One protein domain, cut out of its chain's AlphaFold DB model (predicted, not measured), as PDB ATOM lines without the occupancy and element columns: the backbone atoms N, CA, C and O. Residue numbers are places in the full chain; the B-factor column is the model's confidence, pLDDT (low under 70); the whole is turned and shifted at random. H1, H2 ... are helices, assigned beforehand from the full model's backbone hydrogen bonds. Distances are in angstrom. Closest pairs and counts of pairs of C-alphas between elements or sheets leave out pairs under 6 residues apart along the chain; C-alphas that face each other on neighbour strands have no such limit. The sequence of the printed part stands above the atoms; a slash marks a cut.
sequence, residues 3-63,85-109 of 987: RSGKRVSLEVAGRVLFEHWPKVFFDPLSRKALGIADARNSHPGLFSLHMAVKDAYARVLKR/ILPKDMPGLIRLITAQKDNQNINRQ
ATOM      1  N   ARG A   3     333.730 340.807 191.743       60.97
ATOM      2  CA  ARG A   3     335.023 341.515 191.882       60.97
ATOM      3  C   ARG A   3     336.090 341.086 190.862       60.97
ATOM      4  O   ARG A   3     337.007 341.845 190.597       60.97
ATOM      5  N   SER A   4     335.974 339.886 190.289       61.78
ATOM      6  CA  SER A   4     336.927 339.339 189.314       61.78
ATOM      7  C   SER A   4     336.441 339.424 187.863       61.78
ATOM      8  O   SER A   4     337.071 338.851 186.979       61.78
ATOM      9  N   GLY A   5     335.304 340.088 187.603       58.56
ATOM     10  CA  GLY A   5     334.758 340.275 186.252       58.56
ATOM     11  C   GLY A   5     334.390 338.978 185.515       58.56
ATOM     12  O   GLY A   5     334.151 338.996 184.305       58.56
ATOM     13  N   LYS A   6     334.350 337.832 186.211       61.44
ATOM     14  CA  LYS A   6     334.066 336.523 185.608       61.44
ATOM     15  C   LYS A   6     332.559 336.346 185.410       61.44
ATOM     16  O   LYS A   6     331.762 336.651 186.297       61.44
ATOM     17  N   ARG A   7     332.159 335.810 184.249       61.81
ATOM     18  CA  ARG A   7     330.764 335.426 183.988       61.81
ATOM     19  C   ARG A   7     330.384 334.295 184.940       61.81
ATOM     20  O   ARG A   7     331.056 333.271 184.969       61.81
ATOM     21  N   VAL A   8     329.279 334.459 185.655       65.25
ATOM     22  CA  VAL A   8     328.665 333.359 186.401       65.25
ATOM     23  C   VAL A   8     327.848 332.524 185.418       65.25
ATOM     24  O   VAL A   8     326.906 333.035 184.809       65.25
ATOM     25  N   SER A   9     328.269 331.277 185.186       64.25
ATOM     26  CA  SER A   9     327.533 330.310 184.365       64.25
ATOM     27  C   SER A   9     326.493 329.565 185.206       64.25
ATOM     28  O   SER A   9     326.544 329.568 186.439       64.25
ATOM     29  N   LEU A  10     325.548 328.913 184.523       65.38
ATOM     30  CA  LEU A  10     324.564 328.030 185.151       65.38
ATOM     31  C   LEU A  10     325.247 326.922 185.969       65.38
ATOM     32  O   LEU A  10     324.744 326.536 187.015       65.38
ATOM     33  N   GLU A  11     326.412 326.461 185.511       69.12
ATOM     34  CA  GLU A  11     327.217 325.428 186.169       69.12
ATOM     35  C   GLU A  11     327.754 325.901 187.516       69.12
ATOM     36  O   GLU A  11     327.806 325.124 188.460       69.12
ATOM     37  N   VAL A  12     328.124 327.181 187.646       69.38
ATOM     38  CA  VAL A  12     328.615 327.696 188.926       69.38
ATOM     39  C   VAL A  12     327.494 327.748 189.961       69.38
ATOM     40  O   VAL A  12     327.704 327.331 191.093       69.38
ATOM     41  N   ALA A  13     326.300 328.204 189.581       66.25
ATOM     42  CA  ALA A  13     325.147 328.179 190.481       66.25
ATOM     43  C   ALA A  13     324.660 326.757 190.768       66.25
ATOM     44  O   ALA A  13     324.309 326.452 191.902       66.25
ATOM     45  N   GLY A  14     324.688 325.883 189.759       71.69
ATOM     46  CA  GLY A  14     324.399 324.462 189.914       71.69
ATOM     47  C   GLY A  14     325.344 323.799 190.910       71.69
ATOM     48  O   GLY A  14     324.875 323.097 191.794       71.69
ATOM     49  N   ARG A  15     326.646 324.093 190.832       76.50
ATOM     50  CA  ARG A  15     327.654 323.617 191.786       76.50
ATOM     51  C   ARG A  15     327.407 324.135 193.200       76.50
ATOM     52  O   ARG A  15     327.382 323.324 194.107       76.50
ATOM     53  N   VAL A  16     327.157 325.432 193.391       72.81
ATOM     54  CA  VAL A  16     326.872 325.987 194.733       72.81
ATOM     55  C   VAL A  16     325.615 325.352 195.343       72.81
ATOM     56  O   VAL A  16     325.593 325.020 196.522       72.81
ATOM     57  N   LEU A  17     324.565 325.132 194.545       74.44
ATOM     58  CA  LEU A  17     323.358 324.438 195.010       74.44
ATOM     59  C   LEU A  17     323.618 322.957 195.308       74.44
ATOM     60  O   LEU A  17     323.086 322.431 196.281       74.44
ATOM     61  N   PHE A  18     324.458 322.307 194.504       79.81
ATOM     62  CA  PHE A  18     324.874 320.924 194.711       79.81
ATOM     63  C   PHE A  18     325.768 320.764 195.951       79.81
ATOM     64  O   PHE A  18     325.604 319.810 196.696       79.81
ATOM     65  N   GLU A  19     326.639 321.727 196.257       82.75
ATOM     66  CA  GLU A  19     327.435 321.766 197.497       82.75
ATOM     67  C   GLU A  19     326.550 321.873 198.754       82.75
ATOM     68  O   GLU A  19     326.931 321.421 199.834       82.75
ATOM     69  N   HIS A  20     325.342 322.429 198.620       80.06
ATOM     70  CA  HIS A  20     324.334 322.442 199.678       80.06
ATOM     71  C   HIS A  20     323.491 321.162 199.749       80.06
ATOM     72  O   HIS A  20     322.813 320.956 200.754       80.06
ATOM     73  N   TRP A  21     323.539 320.288 198.740       86.25
ATOM     74  CA  TRP A  21     322.732 319.068 198.680       86.25
ATOM     75  C   TRP A  21     322.914 318.155 199.904       86.25
ATOM     76  O   TRP A  21     321.909 317.853 200.547       86.25
ATOM     77  N   PRO A  22     324.150 317.805 200.327       84.94
ATOM     78  CA  PRO A  22     324.369 316.931 201.484       84.94
ATOM     79  C   PRO A  22     323.901 317.535 202.812       84.94
ATOM     80  O   PRO A  22     323.709 316.813 203.779       84.94
ATOM     81  N   LYS A  23     323.738 318.863 202.877       84.56
ATOM     82  CA  LYS A  23     323.279 319.571 204.084       84.56
ATOM     83  C   LYS A  23     321.757 319.580 204.213       84.56
ATOM     84  O   LYS A  23     321.242 319.824 205.295       84.56
ATOM     85  N   VAL A  24     321.056 319.387 203.098       84.25
ATOM     86  CA  VAL A  24     319.594 319.493 203.003       84.25
ATOM     87  C   VAL A  24     318.954 318.112 202.887       84.25
ATOM     88  O   VAL A  24     317.904 317.879 203.473       84.25
ATOM     89  N   PHE A  25     319.590 317.197 202.155       89.88
ATOM     90  CA  PHE A  25     319.107 315.838 201.935       89.88
ATOM     91  C   PHE A  25     320.140 314.848 202.465       89.88
ATOM     92  O   PHE A  25     321.046 314.438 201.736       89.88
ATOM     93  N   PHE A  26     320.010 314.474 203.735       88.56
ATOM     94  CA  PHE A  26     320.830 313.445 204.366       88.56
ATOM     95  C   PHE A  26     319.951 312.453 205.118       88.56
ATOM     96  O   PHE A  26     318.891 312.809 205.629       88.56
ATOM     97  N   ASP A  27     320.406 311.211 205.173       82.62
ATOM     98  CA  ASP A  27     319.817 310.198 206.034       82.62
ATOM     99  C   ASP A  27     320.249 310.467 207.491       82.62
ATOM    100  O   ASP A  27     321.454 310.489 207.768       82.62
ATOM    101  N   PRO A  28     319.310 310.681 208.434       79.31
ATOM    102  CA  PRO A  28     319.628 310.954 209.835       79.31
ATOM    103  C   PRO A  28     320.455 309.854 210.510       79.31
ATOM    104  O   PRO A  28     321.236 310.158 211.412       79.31
ATOM    105  N   LEU A  29     320.296 308.599 210.074       80.25
ATOM    106  CA  LEU A  29     320.943 307.437 210.682       80.25
ATOM    107  C   LEU A  29     322.357 307.236 210.136       80.25
ATOM    108  O   LEU A  29     323.309 307.125 210.905       80.25
ATOM    109  N   SER A  30     322.521 307.234 208.811       82.94
ATOM    110  CA  SER A  30     323.836 307.028 208.188       82.94
ATOM    111  C   SER A  30     324.665 308.308 208.027       82.94
ATOM    112  O   SER A  30     325.849 308.227 207.694       82.94
ATOM    113  N   ARG A  31     324.060 309.491 208.224       79.81
ATOM    114  CA  ARG A  31     324.625 310.825 207.925       79.81
ATOM    115  C   ARG A  31     325.151 310.977 206.490       79.81
ATOM    116  O   ARG A  31     325.912 311.904 206.205       79.81
ATOM    117  N   LYS A  32     324.757 310.092 205.570       86.38
ATOM    118  CA  LYS A  32     325.120 310.168 204.150       86.38
ATOM    119  C   LYS A  32     324.094 310.995 203.388       86.38
ATOM    120  O   LYS A  32     322.911 311.004 203.722       86.38
ATOM    121  N   ALA A  33     324.552 311.687 202.347       86.88
ATOM    122  CA  ALA A  33     323.665 312.417 201.452       86.88
ATOM    123  C   ALA A  33     322.722 311.444 200.731       86.88
ATOM    124  O   ALA A  33     323.173 310.428 200.202       86.88
ATOM    125  N   LEU A  34     321.434 311.775 200.680       88.50
ATOM    126  CA  LEU A  34     320.454 310.996 199.929       88.50
ATOM    127  C   LEU A  34     320.689 311.152 198.421       88.50
ATOM    128  O   LEU A  34     321.026 312.243 197.935       88.50
ATOM    129  N   GLY A  35     320.450 310.075 197.670       88.00
ATOM    130  CA  GLY A  35     320.371 310.127 196.213       88.00
ATOM    131  C   GLY A  35     319.208 311.009 195.743       88.00
ATOM    132  O   GLY A  35     318.276 311.293 196.489       88.00
ATOM    133  N   ILE A  36     319.232 311.455 194.482       85.94
ATOM    134  CA  ILE A  36     318.170 312.314 193.913       85.94
ATOM    135  C   ILE A  36     316.797 311.628 193.956       85.94
ATOM    136  O   ILE A  36     315.801 312.280 194.270       85.94
ATOM    137  N   ALA A  37     316.743 310.332 193.640       86.50
ATOM    138  CA  ALA A  37     315.508 309.552 193.684       86.50
ATOM    139  C   ALA A  37     314.987 309.418 195.123       86.50
ATOM    140  O   ALA A  37     313.817 309.697 195.376       86.50
ATOM    141  N   ASP A  38     315.876 309.108 196.069       87.44
ATOM    142  CA  ASP A  38     315.529 308.956 197.485       87.44
ATOM    143  C   ASP A  38     315.082 310.287 198.091       87.44
ATOM    144  O   ASP A  38     314.053 310.357 198.744       87.44
ATOM    145  N   ALA A  39     315.772 311.390 197.798       86.44
ATOM    146  CA  ALA A  39     315.368 312.725 198.234       86.44
ATOM    147  C   ALA A  39     313.993 313.134 197.678       86.44
ATOM    148  O   ALA A  39     313.206 313.770 198.380       86.44
ATOM    149  N   ARG A  40     313.686 312.767 196.425       89.62
ATOM    150  CA  ARG A  40     312.381 313.030 195.801       89.62
ATOM    151  C   ARG A  40     311.257 312.238 196.470       89.62
ATOM    152  O   ARG A  40     310.163 312.779 196.603       89.62
ATOM    153  N   ASN A  41     311.527 311.002 196.877       87.94
ATOM    154  CA  ASN A  41     310.533 310.112 197.474       87.94
ATOM    155  C   ASN A  41     310.365 310.365 198.981       87.94
ATOM    156  O   ASN A  41     309.240 310.485 199.457       87.94
ATOM    157  N   SER A  42     311.468 310.519 199.715       85.81
ATOM    158  CA  SER A  42     311.490 310.700 201.173       85.81
ATOM    159  C   SER A  42     311.182 312.136 201.603       85.81
ATOM    160  O   SER A  42     310.596 312.356 202.661       85.81
ATOM    161  N   HIS A  43     311.545 313.136 200.787       87.38
ATOM    162  CA  HIS A  43     311.339 314.557 201.098       87.38
ATOM    163  C   HIS A  43     310.788 315.358 199.898       87.38
ATOM    164  O   HIS A  43     311.387 316.361 199.486       87.38
ATOM    165  N   PRO A  44     309.615 314.990 199.345       86.75
ATOM    166  CA  PRO A  44     309.093 315.553 198.094       86.75
ATOM    167  C   PRO A  44     308.897 317.078 198.130       86.75
ATOM    168  O   PRO A  44     309.163 317.769 197.141       86.75
ATOM    169  N   GLY A  45     308.472 317.633 199.272       84.19
ATOM    170  CA  GLY A  45     308.287 319.079 199.447       84.19
ATOM    171  C   GLY A  45     309.606 319.856 199.441       84.19
ATOM    172  O   GLY A  45     309.744 320.849 198.722       84.19
ATOM    173  N   LEU A  46     310.603 319.369 200.186       84.62
ATOM    174  CA  LEU A  46     311.930 319.983 200.268       84.62
ATOM    175  C   LEU A  46     312.673 319.870 198.930       84.62
ATOM    176  O   LEU A  46     313.287 320.837 198.479       84.62
ATOM    177  N   PHE A  47     312.537 318.728 198.248       87.06
ATOM    178  CA  PHE A  47     313.038 318.518 196.890       87.06
ATOM    179  C   PHE A  47     312.423 319.515 195.901       87.06
ATOM    180  O   PHE A  47     313.138 320.175 195.143       87.06
ATOM    181  N   SER A  48     311.099 319.688 195.946       82.94
ATOM    182  CA  SER A  48     310.387 320.647 195.093       82.94
ATOM    183  C   SER A  48     310.840 322.086 195.344       82.94
ATOM    184  O   SER A  48     311.056 322.838 194.390       82.94
ATOM    185  N   LEU A  49     311.046 322.470 196.610       83.75
ATOM    186  CA  LEU A  49     311.585 323.782 196.971       83.75
ATOM    187  C   LEU A  49     313.018 323.963 196.452       83.75
ATOM    188  O   LEU A  49     313.320 324.989 195.844       83.75
ATOM    189  N   HIS A  50     313.885 322.962 196.628       85.00
ATOM    190  CA  HIS A  50     315.265 322.997 196.141       85.00
ATOM    191  C   HIS A  50     315.322 323.190 194.617       85.00
ATOM    192  O   HIS A  50     316.061 324.043 194.116       85.00
ATOM    193  N   MET A  51     314.490 322.461 193.871       84.75
ATOM    194  CA  MET A  51     314.381 322.614 192.419       84.75
ATOM    195  C   MET A  51     313.824 323.986 192.016       84.75
ATOM    196  O   MET A  51     314.336 324.600 191.082       84.75
ATOM    197  N   ALA A  52     312.849 324.524 192.752       81.44
ATOM    198  CA  ALA A  52     312.318 325.864 192.503       81.44
ATOM    199  C   ALA A  52     313.372 326.966 192.721       81.44
ATOM    200  O   ALA A  52     313.476 327.895 191.914       81.44
ATOM    201  N   VAL A  53     314.195 326.842 193.770       84.81
ATOM    202  CA  VAL A  53     315.339 327.729 194.034       84.81
ATOM    203  C   VAL A  53     316.346 327.645 192.885       84.81
ATOM    204  O   VAL A  53     316.739 328.675 192.327       84.81
ATOM    205  N   LYS A  54     316.720 326.425 192.481       82.81
ATOM    206  CA  LYS A  54     317.628 326.176 191.354       82.81
ATOM    207  C   LYS A  54     317.136 326.827 190.068       82.81
ATOM    208  O   LYS A  54     317.890 327.559 189.427       82.81
ATOM    209  N   ASP A  55     315.873 326.620 189.718       79.69
ATOM    210  CA  ASP A  55     315.269 327.178 188.511       79.69
ATOM    211  C   ASP A  55     315.181 328.706 188.558       79.69
ATOM    212  O   ASP A  55     315.409 329.378 187.544       79.69
ATOM    213  N   ALA A  56     314.890 329.283 189.729       78.81
ATOM    214  CA  ALA A  56     314.876 330.729 189.913       78.81
ATOM    215  C   ALA A  56     316.259 331.333 189.636       78.81
ATOM    216  O   ALA A  56     316.367 332.248 188.811       78.81
ATOM    217  N   TYR A  57     317.317 330.781 190.237       79.50
ATOM    218  CA  TYR A  57     318.695 331.214 189.997       79.50
ATOM    219  C   TYR A  57     319.133 330.989 188.548       79.50
ATOM    220  O   TYR A  57     319.677 331.901 187.921       79.50
ATOM    221  N   ALA A  58     318.834 329.822 187.975       76.81
ATOM    222  CA  ALA A  58     319.108 329.496 186.579       76.81
ATOM    223  C   ALA A  58     318.504 330.536 185.619       76.81
ATOM    224  O   ALA A  58     319.188 331.040 184.722       76.81
ATOM    225  N   ARG A  59     317.238 330.922 185.829       74.25
ATOM    226  CA  ARG A  59     316.551 331.946 185.024       74.25
ATOM    227  C   ARG A  59     317.167 333.334 185.179       74.25
ATOM    228  O   ARG A  59     317.283 334.050 184.181       74.25
ATOM    229  N   VAL A  60     317.554 333.718 186.397       74.56
ATOM    230  CA  VAL A  60     318.223 335.000 186.657       74.56
ATOM    231  C   VAL A  60     319.585 335.053 185.958       74.56
ATOM    232  O   VAL A  60     319.872 335.997 185.220       74.56
ATOM    233  N   LEU A  61     320.390 334.004 186.104       74.25
ATOM    234  CA  LEU A  61     321.755 333.950 185.581       74.25
ATOM    235  C   LEU A  61     321.811 333.765 184.063       74.25
ATOM    236  O   LEU A  61     322.677 334.350 183.414       74.25
ATOM    237  N   LYS A  62     320.849 333.052 183.455       68.44
ATOM    238  CA  LYS A  62     320.723 332.955 181.987       68.44
ATOM    239  C   LYS A  62     320.581 334.335 181.328       68.44
ATOM    240  O   LYS A  62     321.003 334.514 180.187       68.44
ATOM    241  N   ARG A  63     320.016 335.319 182.041       60.62
ATOM    242  CA  ARG A  63     319.820 336.698 181.559       60.62
ATOM    243  C   ARG A  63     321.029 337.615 181.795       60.62
ATOM    244  O   ARG A  63     321.083 338.688 181.199       60.62
ATOM    245  N   ILE A  85     320.979 341.743 191.102       70.44
ATOM    246  CA  ILE A  85     319.980 340.880 190.444       70.44
ATOM    247  C   ILE A  85     319.594 339.673 191.313       70.44
ATOM    248  O   ILE A  85     318.469 339.178 191.225       70.44
ATOM    249  N   LEU A  86     320.522 339.164 192.125       77.12
ATOM    250  CA  LEU A  86     320.248 338.048 193.025       77.12
ATOM    251  C   LEU A  86     319.509 338.542 194.280       77.12
ATOM    252  O   LEU A  86     319.762 339.662 194.730       77.12
ATOM    253  N   PRO A  87     318.604 337.732 194.857       80.62
ATOM    254  CA  PRO A  87     317.984 338.064 196.133       80.62
ATOM    255  C   PRO A  87     319.046 338.298 197.210       80.62
ATOM    256  O   PRO A  87     319.990 337.518 197.323       80.62
ATOM    257  N   LYS A  88     318.895 339.377 197.982       82.00
ATOM    258  CA  LYS A  88     319.838 339.743 199.053       82.00
ATOM    259  C   LYS A  88     319.615 338.939 200.334       82.00
ATOM    260  O   LYS A  88     320.516 338.843 201.156       82.00
ATOM    261  N   ASP A  89     318.415 338.394 200.495       83.56
ATOM    262  CA  ASP A  89     317.931 337.741 201.701       83.56
ATOM    263  C   ASP A  89     316.920 336.625 201.364       83.56
ATOM    264  O   ASP A  89     316.422 336.508 200.235       83.56
ATOM    265  N   MET A  90     316.607 335.786 202.356       82.19
ATOM    266  CA  MET A  90     315.603 334.726 202.207       82.19
ATOM    267  C   MET A  90     314.201 335.260 201.877       82.19
ATOM    268  O   MET A  90     313.582 334.715 200.961       82.19
ATOM    269  N   PRO A  91     313.696 336.338 202.512       85.75
ATOM    270  CA  PRO A  91     312.429 336.949 202.113       85.75
ATOM    271  C   PRO A  91     312.394 337.356 200.634       85.75
ATOM    272  O   PRO A  91     311.400 337.124 199.947       85.75
ATOM    273  N   GLY A  92     313.480 337.923 200.104       82.69
ATOM    274  CA  GLY A  92     313.616 338.264 198.692       82.69
ATOM    275  C   GLY A  92     313.613 337.042 197.777       82.69
ATOM    276  O   GLY A  92     313.002 337.091 196.707       82.69
ATOM    277  N   LEU A  93     314.250 335.942 198.192       83.94
ATOM    278  CA  LEU A  93     314.246 334.686 197.440       83.94
ATOM    279  C   LEU A  93     312.846 334.064 197.405       83.94
ATOM    280  O   LEU A  93     312.379 333.689 196.331       83.94
ATOM    281  N   ILE A  94     312.158 334.022 198.547       85.12
ATOM    282  CA  ILE A  94     310.781 333.524 198.649       85.12
ATOM    283  C   ILE A  94     309.862 334.357 197.756       85.12
ATOM    284  O   ILE A  94     309.184 333.795 196.899       85.12
ATOM    285  N   ARG A  95     309.911 335.696 197.849       84.06
ATOM    286  CA  ARG A  95     309.135 336.588 196.965       84.06
ATOM    287  C   ARG A  95     309.392 336.305 195.484       84.06
ATOM    288  O   ARG A  95     308.452 336.285 194.693       84.06
ATOM    289  N   LEU A  96     310.649 336.075 195.095       83.94
ATOM    290  CA  LEU A  96     311.009 335.768 193.709       83.94
ATOM    291  C   LEU A  96     310.438 334.422 193.242       83.94
ATOM    292  O   LEU A  96     309.941 334.341 192.119       83.94
ATOM    293  N   ILE A  97     310.545 333.376 194.065       85.19
ATOM    294  CA  ILE A  97     310.050 332.032 193.737       85.19
ATOM    295  C   ILE A  97     308.527 332.039 193.651       85.19
ATOM    296  O   ILE A  97     307.987 331.578 192.645       85.19
ATOM    297  N   THR A  98     307.850 332.618 194.645       85.19
ATOM    298  CA  THR A  98     306.389 332.753 194.672       85.19
ATOM    299  C   THR A  98     305.903 333.498 193.435       85.19
ATOM    300  O   THR A  98     305.154 332.931 192.648       85.19
ATOM    301  N   ALA A  99     306.465 334.672 193.128       82.06
ATOM    302  CA  ALA A  99     306.092 335.421 191.927       82.06
ATOM    303  C   ALA A  99     306.346 334.650 190.614       82.06
ATOM    304  O   ALA A  99     305.628 334.832 189.631       82.06
ATOM    305  N   GLN A 100     307.380 333.799 190.550       84.06
ATOM    306  CA  GLN A 100     307.612 332.943 189.381       84.06
ATOM    307  C   GLN A 100     306.576 331.823 189.272       84.06
ATOM    308  O   GLN A 100     306.125 331.543 188.160       84.06
ATOM    309  N   LYS A 101     306.214 331.200 190.396       85.31
ATOM    310  CA  LYS A 101     305.212 330.135 190.462       85.31
ATOM    311  C   LYS A 101     303.818 330.673 190.142       85.31
ATOM    312  O   LYS A 101     303.159 330.116 189.272       85.31
ATOM    313  N   ASP A 102     303.428 331.805 190.721       85.94
ATOM    314  CA  ASP A 102     302.148 332.470 190.448       85.94
ATOM    315  C   ASP A 102     302.022 332.811 188.958       85.94
ATOM    316  O   ASP A 102     301.031 332.479 188.307       85.94
ATOM    317  N   ASN A 103     303.092 333.357 188.366       86.81
ATOM    318  CA  ASN A 103     303.135 333.646 186.935       86.81
ATOM    319  C   ASN A 103     303.056 332.373 186.067       86.81
ATOM    320  O   ASN A 103     302.566 332.432 184.943       86.81
ATOM    321  N   GLN A 104     303.565 331.224 186.518       87.94
ATOM    322  CA  GLN A 104     303.391 329.953 185.801       87.94
ATOM    323  C   GLN A 104     301.955 329.433 185.925       87.94
ATOM    324  O   GLN A 104     301.384 328.999 184.925       87.94
ATOM    325  N   ASN A 105     301.370 329.524 187.121       90.38
ATOM    326  CA  ASN A 105     300.015 329.067 187.408       90.38
ATOM    327  C   ASN A 105     298.983 329.823 186.569       90.38
ATOM    328  O   ASN A 105     298.204 329.194 185.858       90.38
ATOM    329  N   ILE A 106     299.031 331.157 186.552       92.44
ATOM    330  CA  ILE A 106     298.102 331.947 185.733       92.44
ATOM    331  C   ILE A 106     298.251 331.653 184.236       92.44
ATOM    332  O   ILE A 106     297.260 331.506 183.531       92.44
ATOM    333  N   ASN A 107     299.481 331.468 183.742       92.50
ATOM    334  CA  ASN A 107     299.716 331.092 182.347       92.50
ATOM    335  C   ASN A 107     299.128 329.711 182.011       92.50
ATOM    336  O   ASN A 107     298.658 329.501 180.891       92.50
ATOM    337  N   ARG A 108     299.129 328.775 182.970       93.75
ATOM    338  CA  ARG A 108     298.457 327.478 182.828       93.75
ATOM    339  C   ARG A 108     296.942 327.653 182.738       93.75
ATOM    340  O   ARG A 108     296.347 327.039 181.858       93.75
ATOM    341  N   GLN A 109     296.348 328.510 183.569       95.94
ATOM    342  CA  GLN A 109     294.908 328.789 183.536       95.94
ATOM    343  C   GLN A 109     294.479 329.479 182.239       95.94
ATOM    344  O   GLN A 109     293.542 329.031 181.590       95.94
TER     345      GLN A 109
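Overview. This is residues 3 to 63 and 85 to 109 of the 987 residues of an uncharacterized protein of Ferrovibrio sp (UniProt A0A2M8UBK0). Helix H4 runs through the middle of a loose, flat arrangement, with H1 packed beside its later part, H5 crossing it and sticking out with residues 102 to 109, and short H3 making a corner at its beginning. The printed part has 86 residues, with five named helices, H1 to H5 in order, and no named strand: all helix. The radius of gyration of the C-alphas is 14.9 A; the spans are 43 by 40 by 21 A.

Arrangement. H1, residues 10 to 19, touches H4, residues 44 to 62, with Leu 10 and Ala 58 the closest C-alphas at 5.8 A, at a shallow tilt of 31 degrees, opposite ways. H2, residues 21 to 24, is near H4. H3, residues 36 to 42, only just touches H4, only at the corner, with 3 pairs of C-alphas within 8 A; the closest are Arg 40 and Phe 47, 5.6 A. H5, residues 90 to 109, touches H4 about perpendicular, 88 degrees; the closest C-alphas are Ala 56 and Ile 97, 6.3 A. Each O i to N i+4 pair is within hydrogen-bond range in H1, H3, H4 and H5; H2 is too short for one.

Along the chain. H1 begins at C-alpha 10 (324.564, 328.030, 185.151). H4 is 26.4 A long; H5, 28.5 A, ends at C-alpha 109 (294.908, 328.789, 183.536).

Size, cuts and confidence. Residues 64 to 84 are not printed; C-alphas 63 and 85 are 9.8 A apart. The link H2 to H3 is long, 11 residues. The pLDDT is under 70 at residues 3 to 13 and 62 to 63.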